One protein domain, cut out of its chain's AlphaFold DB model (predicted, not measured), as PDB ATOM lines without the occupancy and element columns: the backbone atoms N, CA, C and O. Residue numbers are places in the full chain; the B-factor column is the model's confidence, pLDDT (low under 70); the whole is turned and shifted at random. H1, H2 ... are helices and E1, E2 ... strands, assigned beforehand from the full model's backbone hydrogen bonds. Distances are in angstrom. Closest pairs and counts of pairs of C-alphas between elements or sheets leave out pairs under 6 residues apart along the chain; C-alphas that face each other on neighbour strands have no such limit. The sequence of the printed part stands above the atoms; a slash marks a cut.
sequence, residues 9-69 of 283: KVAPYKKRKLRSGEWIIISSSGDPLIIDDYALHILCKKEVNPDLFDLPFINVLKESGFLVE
ATOM      1  N   LYS A   9     125.987 100.807 166.172       71.88
ATOM      2  CA  LYS A   9     126.997 100.705 167.220       71.88
ATOM      3  C   LYS A   9     127.812 101.984 167.264       71.88
ATOM      4  O   LYS A   9     128.217 102.515 166.229       71.88
ATOM      5  N   VAL A  10     128.076 102.439 168.481       72.06
ATOM      6  CA  VAL A  10     128.957 103.578 168.720       72.06
ATOM      7  C   VAL A  10     130.409 103.107 168.609       72.06
ATOM      8  O   VAL A  10     130.821 102.159 169.288       72.06
ATOM      9  N   ALA A  11     131.184 103.746 167.734       71.56
ATOM     10  CA  ALA A  11     132.617 103.503 167.607       71.56
ATOM     11  C   ALA A  11     133.355 103.892 168.902       71.56
ATOM     12  O   ALA A  11     132.874 104.740 169.655       71.56
ATOM     13  N   PRO A  12     134.536 103.312 169.189       73.75
ATOM     14  CA  PRO A  12     135.368 103.783 170.288       73.75
ATOM     15  C   PRO A  12     135.649 105.283 170.139       73.75
ATOM     16  O   PRO A  12     136.076 105.729 169.074       73.75
ATOM     17  N   TYR A  13     135.428 106.045 171.209       77.75
ATOM     18  CA  TYR A  13     135.691 107.478 171.239       77.75
ATOM     19  C   TYR A  13     136.359 107.896 172.547       77.75
ATOM     20  O   TYR A  13     136.189 107.255 173.588       77.75
ATOM     21  N   LYS A  14     137.115 108.993 172.497       82.50
ATOM     22  CA  LYS A  14     137.600 109.713 173.678       82.50
ATOM     23  C   LYS A  14     136.781 110.975 173.880       82.50
ATOM     24  O   LYS A  14     136.213 111.503 172.929       82.50
ATOM     25  N   LYS A  15     136.713 111.440 175.127       87.12
ATOM     26  CA  LYS A  15     135.950 112.631 175.498       87.12
ATOM     27  C   LYS A  15     136.674 113.482 176.528       87.12
ATOM     28  O   LYS A  15     137.363 112.941 177.392       87.12
ATOM     29  N   ARG A  16     136.464 114.794 176.473       89.00
ATOM     30  CA  ARG A  16     136.912 115.756 177.489       89.00
ATOM     31  C   ARG A  16     135.852 116.844 177.648       89.00
ATOM     32  O   ARG A  16     135.246 117.250 176.663       89.00
ATOM     33  N   LYS A  17     135.635 117.316 178.875       87.81
ATOM     34  CA  LYS A  17     134.755 118.459 179.130       87.81
ATOM     35  C   LYS A  17     135.489 119.766 178.804       87.81
ATOM     36  O   LYS A  17     136.644 119.935 179.213       87.81
ATOM     37  N   LEU A  18     134.845 120.640 178.041       87.00
ATOM     38  CA  LEU A  18     135.334 121.969 177.675       87.00
ATOM     39  C   LEU A  18     135.017 122.985 178.775       87.00
ATOM     40  O   LEU A  18     134.129 122.768 179.605       87.00
ATOM     41  N   ARG A  19     135.706 124.131 178.757       84.94
ATOM     42  CA  ARG A  19     135.386 125.272 179.637       84.94
ATOM     43  C   ARG A  19     133.965 125.813 179.447       84.94
ATOM     44  O   ARG A  19     133.410 126.328 180.411       84.94
ATOM     45  N   SER A  20     133.379 125.670 178.253       83.44
ATOM     46  CA  SER A  20     131.982 126.048 177.973       83.44
ATOM     47  C   SER A  20     130.961 125.204 178.747       83.44
ATOM     48  O   SER A  20     129.815 125.614 178.891       83.44
ATOM     49  N   GLY A  21     131.366 124.039 179.263       83.75
ATOM     50  CA  GLY A  21     130.477 123.055 179.879       83.75
ATOM     51  C   GLY A  21     130.044 121.935 178.929       83.75
ATOM     52  O   GLY A  21     129.538 120.921 179.403       83.75
ATOM     53  N   GLU A  22     130.307 122.068 177.629       88.06
ATOM     54  CA  GLU A  22     130.062 121.032 176.621       88.06
ATOM     55  C   GLU A  22     131.190 119.987 176.592       88.06
ATOM     56  O   GLU A  22     132.209 120.107 177.280       88.06
ATOM     57  N   TRP A  23     131.025 118.937 175.791       85.88
ATOM     58  CA  TRP A  23     131.995 117.859 175.639       85.88
ATOM     59  C   TRP A  23     132.558 117.814 174.234       85.88
ATOM     60  O   TRP A  23     131.810 117.713 173.267       85.88
ATOM     61  N   ILE A  24     133.883 117.768 174.132       83.94
ATOM     62  CA  ILE A  24     134.541 117.368 172.893       83.94
ATOM     63  C   ILE A  24     134.651 115.847 172.858       83.94
ATOM     64  O   ILE A  24     135.149 115.237 173.811       83.94
ATOM     65  N   ILE A  25     134.195 115.237 171.769       81.00
ATOM     66  CA  ILE A  25     134.325 113.808 171.490       81.00
ATOM     67  C   ILE A  25     135.140 113.589 170.221       81.00
ATOM     68  O   ILE A  25     135.045 114.356 169.265       81.00
ATOM     69  N   ILE A  26     135.970 112.545 170.223       77.62
ATOM     70  CA  ILE A  26     136.859 112.209 169.103       77.62
ATOM     71  C   ILE A  26     136.809 110.707 168.857       77.62
ATOM     72  O   ILE A  26     137.052 109.927 169.781       77.62
ATOM     73  N   SER A  27     136.492 110.316 167.624       73.06
ATOM     74  CA  SER A  27     136.507 108.928 167.154       73.06
ATOM     75  C   SER A  27     137.843 108.597 166.476       73.06
ATOM     76  O   SER A  27     138.666 109.473 166.210       73.06
ATOM     77  N   SER A  28     138.092 107.316 166.199       62.69
ATOM     78  CA  SER A  28     139.329 106.857 165.549       62.69
ATOM     79  C   SER A  28     139.487 107.305 164.091       62.69
ATOM     80  O   SER A  28     140.591 107.225 163.554       62.69
ATOM     81  N   SER A  29     138.413 107.762 163.448       55.19
ATOM     82  CA  SER A  29     138.389 108.089 162.018       55.19
ATOM     83  C   SER A  29     137.671 109.400 161.686       55.19
ATOM     84  O   SER A  29     137.482 109.686 160.507       55.19
ATOM     85  N   GLY A  30     137.253 110.171 162.690       61.91
ATOM     86  CA  GLY A  30     136.407 111.347 162.512       61.91
ATOM     87  C   GLY A  30     137.007 112.652 163.010       61.91
ATOM     88  O   GLY A  30     137.920 112.670 163.839       61.91
ATOM     89  N   ASP A  31     136.439 113.747 162.512       66.06
ATOM     90  CA  ASP A  31     136.675 115.087 163.038       66.06
ATOM     91  C   ASP A  31     136.120 115.223 164.469       66.06
ATOM     92  O   ASP A  31     135.168 114.523 164.841       66.06
ATOM     93  N   PRO A  32     136.721 116.088 165.308       75.31
ATOM     94  CA  PRO A  32     136.199 116.355 166.641       75.31
ATOM     95  C   PRO A  32     134.771 116.901 166.555       75.31
ATOM     96  O   PRO A  32     134.479 117.752 165.722       75.31
ATOM     97  N   LEU A  33     133.900 116.449 167.455       79.50
ATOM     98  CA  LEU A  33     132.562 117.013 167.630       79.50
ATOM     99  C   LEU A  33     132.425 117.614 169.022       79.50
ATOM    100  O   LEU A  33     132.926 117.047 169.994       79.50
ATOM    101  N   ILE A  34     131.706 118.730 169.113       80.88
ATOM    102  CA  ILE A  34     131.245 119.291 170.382       80.88
ATOM    103  C   ILE A  34     129.789 118.879 170.570       80.88
ATOM    104  O   ILE A  34     128.970 119.046 169.670       80.88
ATOM    105  N   ILE A  35     129.486 118.298 171.727       82.25
ATOM    106  CA  ILE A  35     128.155 117.809 172.080       82.25
ATOM    107  C   ILE A  35     127.792 118.200 173.515       82.25
ATOM    108  O   ILE A  35     128.663 118.369 174.371       82.25
ATOM    109  N   ASP A  36     126.498 118.302 173.795       83.94
ATOM    110  CA  ASP A  36     125.987 118.566 175.137       83.94
ATOM    111  C   ASP A  36     125.942 117.295 176.017       83.94
ATOM    112  O   ASP A  36     126.234 116.170 175.589       83.94
ATOM    113  N   ASP A  37     125.583 117.469 177.295       83.88
ATOM    114  CA  ASP A  37     125.451 116.364 178.255       83.88
ATOM    115  C   ASP A  37     124.372 115.341 177.825       83.88
ATOM    116  O   ASP A  37     124.506 114.141 178.092       83.88
ATOM    117  N   TYR A  38     123.316 115.790 177.136       80.69
ATOM    118  CA  TYR A  38     122.211 114.940 176.688       80.69
ATOM    119  C   TYR A  38     122.647 113.992 175.562       80.69
ATOM    120  O   TYR A  38     122.498 112.769 175.678       80.69
ATOM    121  N   ALA A  39     123.270 114.531 174.516       78.31
ATOM    122  CA  ALA A  39     123.873 113.787 173.418       78.31
ATOM    123  C   ALA A  39     124.946 112.813 173.924       78.31
ATOM    124  O   ALA A  39     125.013 111.665 173.473       78.31
ATOM    125  N   LEU A  40     125.742 113.211 174.921       81.06
ATOM    126  CA  LEU A  40     126.739 112.321 175.511       81.06
ATOM    127  C   LEU A  40     126.091 111.141 176.242       81.06
ATOM    128  O   LEU A  40     126.557 110.004 176.125       81.06
ATOM    129  N   HIS A  41     125.013 111.385 176.991       80.62
ATOM    130  CA  HIS A  41     124.274 110.330 177.679       80.62
ATOM    131  C   HIS A  41     123.688 109.307 176.692       80.62
ATOM    132  O   HIS A  41     123.686 108.107 176.973       80.62
ATOM    133  N   ILE A  42     123.256 109.755 175.512       75.88
ATOM    134  CA  ILE A  42     122.800 108.879 174.424       75.88
ATOM    135  C   ILE A  42     123.949 108.005 173.911       75.88
ATOM    136  O   ILE A  42     123.802 106.785 173.844       75.88
ATOM    137  N   LEU A  43     125.117 108.587 173.626       76.00
ATOM    138  CA  LEU A  43     126.288 107.837 173.149       76.00
ATOM    139  C   LEU A  43     126.824 106.837 174.187       76.00
ATOM    140  O   LEU A  43     127.336 105.775 173.826       76.00
ATOM    141  N   CYS A  44     126.685 107.127 175.484       75.25
ATOM    142  CA  CYS A  44     127.049 106.204 176.566       75.25
ATOM    143  C   CYS A  44     126.241 104.896 176.548       75.25
ATOM    144  O   CYS A  44     126.721 103.890 177.074       75.25
ATOM    145  N   LYS A  45     125.058 104.869 175.916       72.75
ATOM    146  CA  LYS A  45     124.233 103.655 175.794       72.75
ATOM    147  C   LYS A  45     124.800 102.622 174.811       72.75
ATOM    148  O   LYS A  45     124.278 101.515 174.764       72.75
ATOM    149  N   LYS A  46     125.884 102.939 174.081       68.44
ATOM    150  CA  LYS A  46     126.629 102.085 173.117       68.44
ATOM    151  C   LYS A  46     125.851 101.609 171.886       68.44
ATOM    152  O   LYS A  46     126.476 101.278 170.879       68.44
ATOM    153  N   GLU A  47     124.527 101.621 171.949       68.31
ATOM    154  CA  GLU A  47     123.615 101.351 170.847       68.31
ATOM    155  C   GLU A  47     122.649 102.525 170.705       68.31
ATOM    156  O   GLU A  47     121.988 102.933 171.663       68.31
ATOM    157  N   VAL A  48     122.592 103.085 169.500       70.88
ATOM    158  CA  VAL A  48     121.714 104.205 169.162       70.88
ATOM    159  C   VAL A  48     120.660 103.682 168.197       70.88
ATOM    160  O   VAL A  48     121.003 103.150 167.139       70.88
ATOM    161  N   ASN A  49     119.383 103.813 168.564       69.00
ATOM    162  CA  ASN A  49     118.287 103.599 167.623       69.00
ATOM    163  C   ASN A  49     118.093 104.893 166.812       69.00
ATOM    164  O   ASN A  49     117.670 105.886 167.404       69.00
ATOM    165  N   PRO A  50     118.398 104.908 165.501       66.56
ATOM    166  CA  PRO A  50     118.288 106.109 164.670       66.56
ATOM    167  C   PRO A  50     116.875 106.691 164.644       66.56
ATOM    168  O   PRO A  50     116.726 107.898 164.519       66.56
ATOM    169  N   ASP A  51     115.860 105.840 164.809       66.62
ATOM    170  CA  ASP A  51     114.445 106.212 164.715       66.62
ATOM    171  C   ASP A  51     113.969 107.057 165.914       66.62
ATOM    172  O   ASP A  51     112.869 107.601 165.894       66.62
ATOM    173  N   LEU A  52     114.788 107.156 166.970       64.88
ATOM    174  CA  LEU A  52     114.504 107.937 168.178       64.88
ATOM    175  C   LEU A  52     115.161 109.325 168.177       64.88
ATOM    176  O   LEU A  52     114.999 110.061 169.151       64.88
ATOM    177  N   PHE A  53     115.916 109.676 167.133       71.25
ATOM    178  CA  PHE A  53     116.693 110.913 167.074       71.25
ATOM    179  C   PHE A  53     116.509 111.637 165.746       71.25
ATOM    180  O   PHE A  53     116.175 111.040 164.723       71.25
ATOM    181  N   ASP A  54     116.788 112.937 165.761       75.88
ATOM    182  CA  ASP A  54     116.716 113.765 164.567       75.88
ATOM    183  C   ASP A  54     117.699 113.268 163.495       75.88
ATOM    184  O   ASP A  54     118.897 113.090 163.734       75.88
ATOM    185  N   LEU A  55     117.186 113.076 162.278       72.12
ATOM    186  CA  LEU A  55     117.957 112.659 161.100       72.12
ATOM    187  C   LEU A  55     119.243 113.484 160.881       72.12
ATOM    188  O   LEU A  55     120.286 112.872 160.644       72.12
ATOM    189  N   PRO A  56     119.227 114.830 161.005       78.12
ATOM    190  CA  PRO A  56     120.443 115.639 160.937       78.12
ATOM    191  C   PRO A  56     121.504 115.241 161.970       78.12
ATOM    192  O   PRO A  56     122.670 115.092 161.619       78.12
ATOM    193  N   PHE A  57     121.109 114.997 163.221       75.56
ATOM    194  CA  PHE A  57     122.025 114.601 164.293       75.56
ATOM    195  C   PHE A  57     122.656 113.226 164.028       75.56
ATOM    196  O   PHE A  57     123.868 113.050 164.164       75.56
ATOM    197  N   ILE A  58     121.857 112.256 163.572       75.88
ATOM    198  CA  ILE A  58     122.356 110.925 163.194       75.88
ATOM    199  C   ILE A  58     123.304 110.996 161.996       75.88
ATOM    200  O   ILE A  58     124.299 110.268 161.966       75.88
ATOM    201  N   ASN A  59     123.019 111.857 161.020       78.50
ATOM    202  CA  ASN A  59     123.888 112.035 159.862       78.50
ATOM    203  C   ASN A  59     125.231 112.643 160.261       78.50
ATOM    204  O   ASN A  59     126.249 112.075 159.884       78.50
ATOM    205  N   VAL A  60     125.254 113.675 161.113       76.50
ATOM    206  CA  VAL A  60     126.509 114.237 161.645       76.50
ATOM    207  C   VAL A  60     127.323 113.161 162.370       76.50
ATOM    208  O   VAL A  60     128.507 112.991 162.103       76.50
ATOM    209  N   LEU A  61     126.698 112.348 163.229       74.56
ATOM    210  CA  LEU A  61     127.404 111.272 163.933       74.56
ATOM    211  C   LEU A  61     127.936 110.169 163.000       74.56
ATOM    212  O   LEU A  61     128.974 109.570 163.291       74.56
ATOM    213  N   LYS A  62     127.243 109.874 161.894       74.25
ATOM    214  CA  LYS A  62     127.724 108.940 160.863       74.25
ATOM    215  C   LYS A  62     128.872 109.536 160.053       74.25
ATOM    216  O   LYS A  62     129.884 108.866 159.874       74.25
ATOM    217  N   GLU A  63     128.726 110.774 159.589       71.00
ATOM    218  CA  GLU A  63     129.733 111.498 158.804       71.00
ATOM    219  C   GLU A  63     131.026 111.687 159.599       71.00
ATOM    220  O   GLU A  63     132.114 111.436 159.088       71.00
ATOM    221  N   SER A  64     130.917 112.002 160.890       66.81
ATOM    222  CA  SER A  64     132.052 112.100 161.811       66.81
ATOM    223  C   SER A  64     132.526 110.738 162.350       66.81
ATOM    224  O   SER A  64     133.311 110.675 163.295       66.81
ATOM    225  N   GLY A  65     132.059 109.616 161.793       68.62
ATOM    226  CA  GLY A  65     132.581 108.277 162.089       68.62
ATOM    227  C   GLY A  65     132.300 107.745 163.501       68.62
ATOM    228  O   GLY A  65     132.944 106.787 163.930       68.62
ATOM    229  N   PHE A  66     131.358 108.336 164.239       71.12
ATOM    230  CA  PHE A  66     130.950 107.864 165.568       71.12
ATOM    231  C   PHE A  66     129.936 106.718 165.505       71.12
ATOM    232  O   PHE A  66     129.849 105.937 166.452       71.12
ATOM    233  N   LEU A  67     129.191 106.590 164.403       70.50
ATOM    234  CA  LEU A  67     128.238 105.502 164.172       70.50
ATOM    235  C   LEU A  67     128.703 104.644 162.996       70.50
ATOM    236  O   LEU A  67     128.769 105.122 161.866       70.50
ATOM    237  N   VAL A  68     129.002 103.369 163.254       68.12
ATOM    238  CA  VAL A  68     129.539 102.452 162.236       68.12
ATOM    239  C   VAL A  68     128.758 101.141 162.256       68.12
ATOM    240  O   VAL A  68     128.421 100.624 163.320       68.12
ATOM    241  N   GLU A  69     128.476 100.580 161.078       60.75
ATOM    242  CA  GLU A  69     127.826  99.263 160.968       60.75
ATOM    243  C   GLU A  69     128.775  98.118 161.382       60.75
ATOM    244  O   GLU A  69     128.326  97.132 161.963       60.75
TER     245      GLU A  69
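Overview. This is residues 9 to 69 of the 283 residues of an uncharacterized protein of Listeria innocua (UniProt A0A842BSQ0). A small three-stranded sheet has H1 over one face, while H2 stands off to one side, apart from sheet and H1; residues 9 to 10 pair antiparallel with 67 to 68. The printed part has 61 residues with E1, E2, E3, H1, H2 in that order, mixed helices and strands, under half in named elements. The sheet, E1 - E2 - E3, is antiparallel; the whole is compact, radius of gyration of the C-alphas 10.8 A, spans 32 by 23 by 19 A.

Arrangement. Look first at E1 (13 to 17), E2 (23 to 27) and E3 (33 to 35), a meander, each strand the antiparallel neighbour of the one before. Find N 14 and O 26 at 2.9 A, and N 23 and O 35 at 2.8 A. H1 (37 to 44) is on the sheet at a height of 10.2 A, only just over E2 alone, with 2 of its C-alphas on E1; the closest C-alphas of E2 and H1 are Trp 23 and Asp 37, 7.2 A. H2 (55 to 63) is not on the sheet. In both helices every O i to N i+4 pair is within hydrogen-bond range.

Along the chain. Find C-alpha 13 at (135.691, 107.478, 171.239); E1 runs 13.6 A, E2 13.1 A, E3 6.3 A, H1 10.4 A and H2 12.1 A, to C-alpha 63 at (129.733, 111.498, 158.804).

Size, cuts and confidence. The C-alphas of Arg 19 and Glu 69, the two farthest apart, are 32.9 A apart. The printed part has no cut and no long link; pLDDT is under 70 at 14 residues, among them 28 to 31 and 49 to 52.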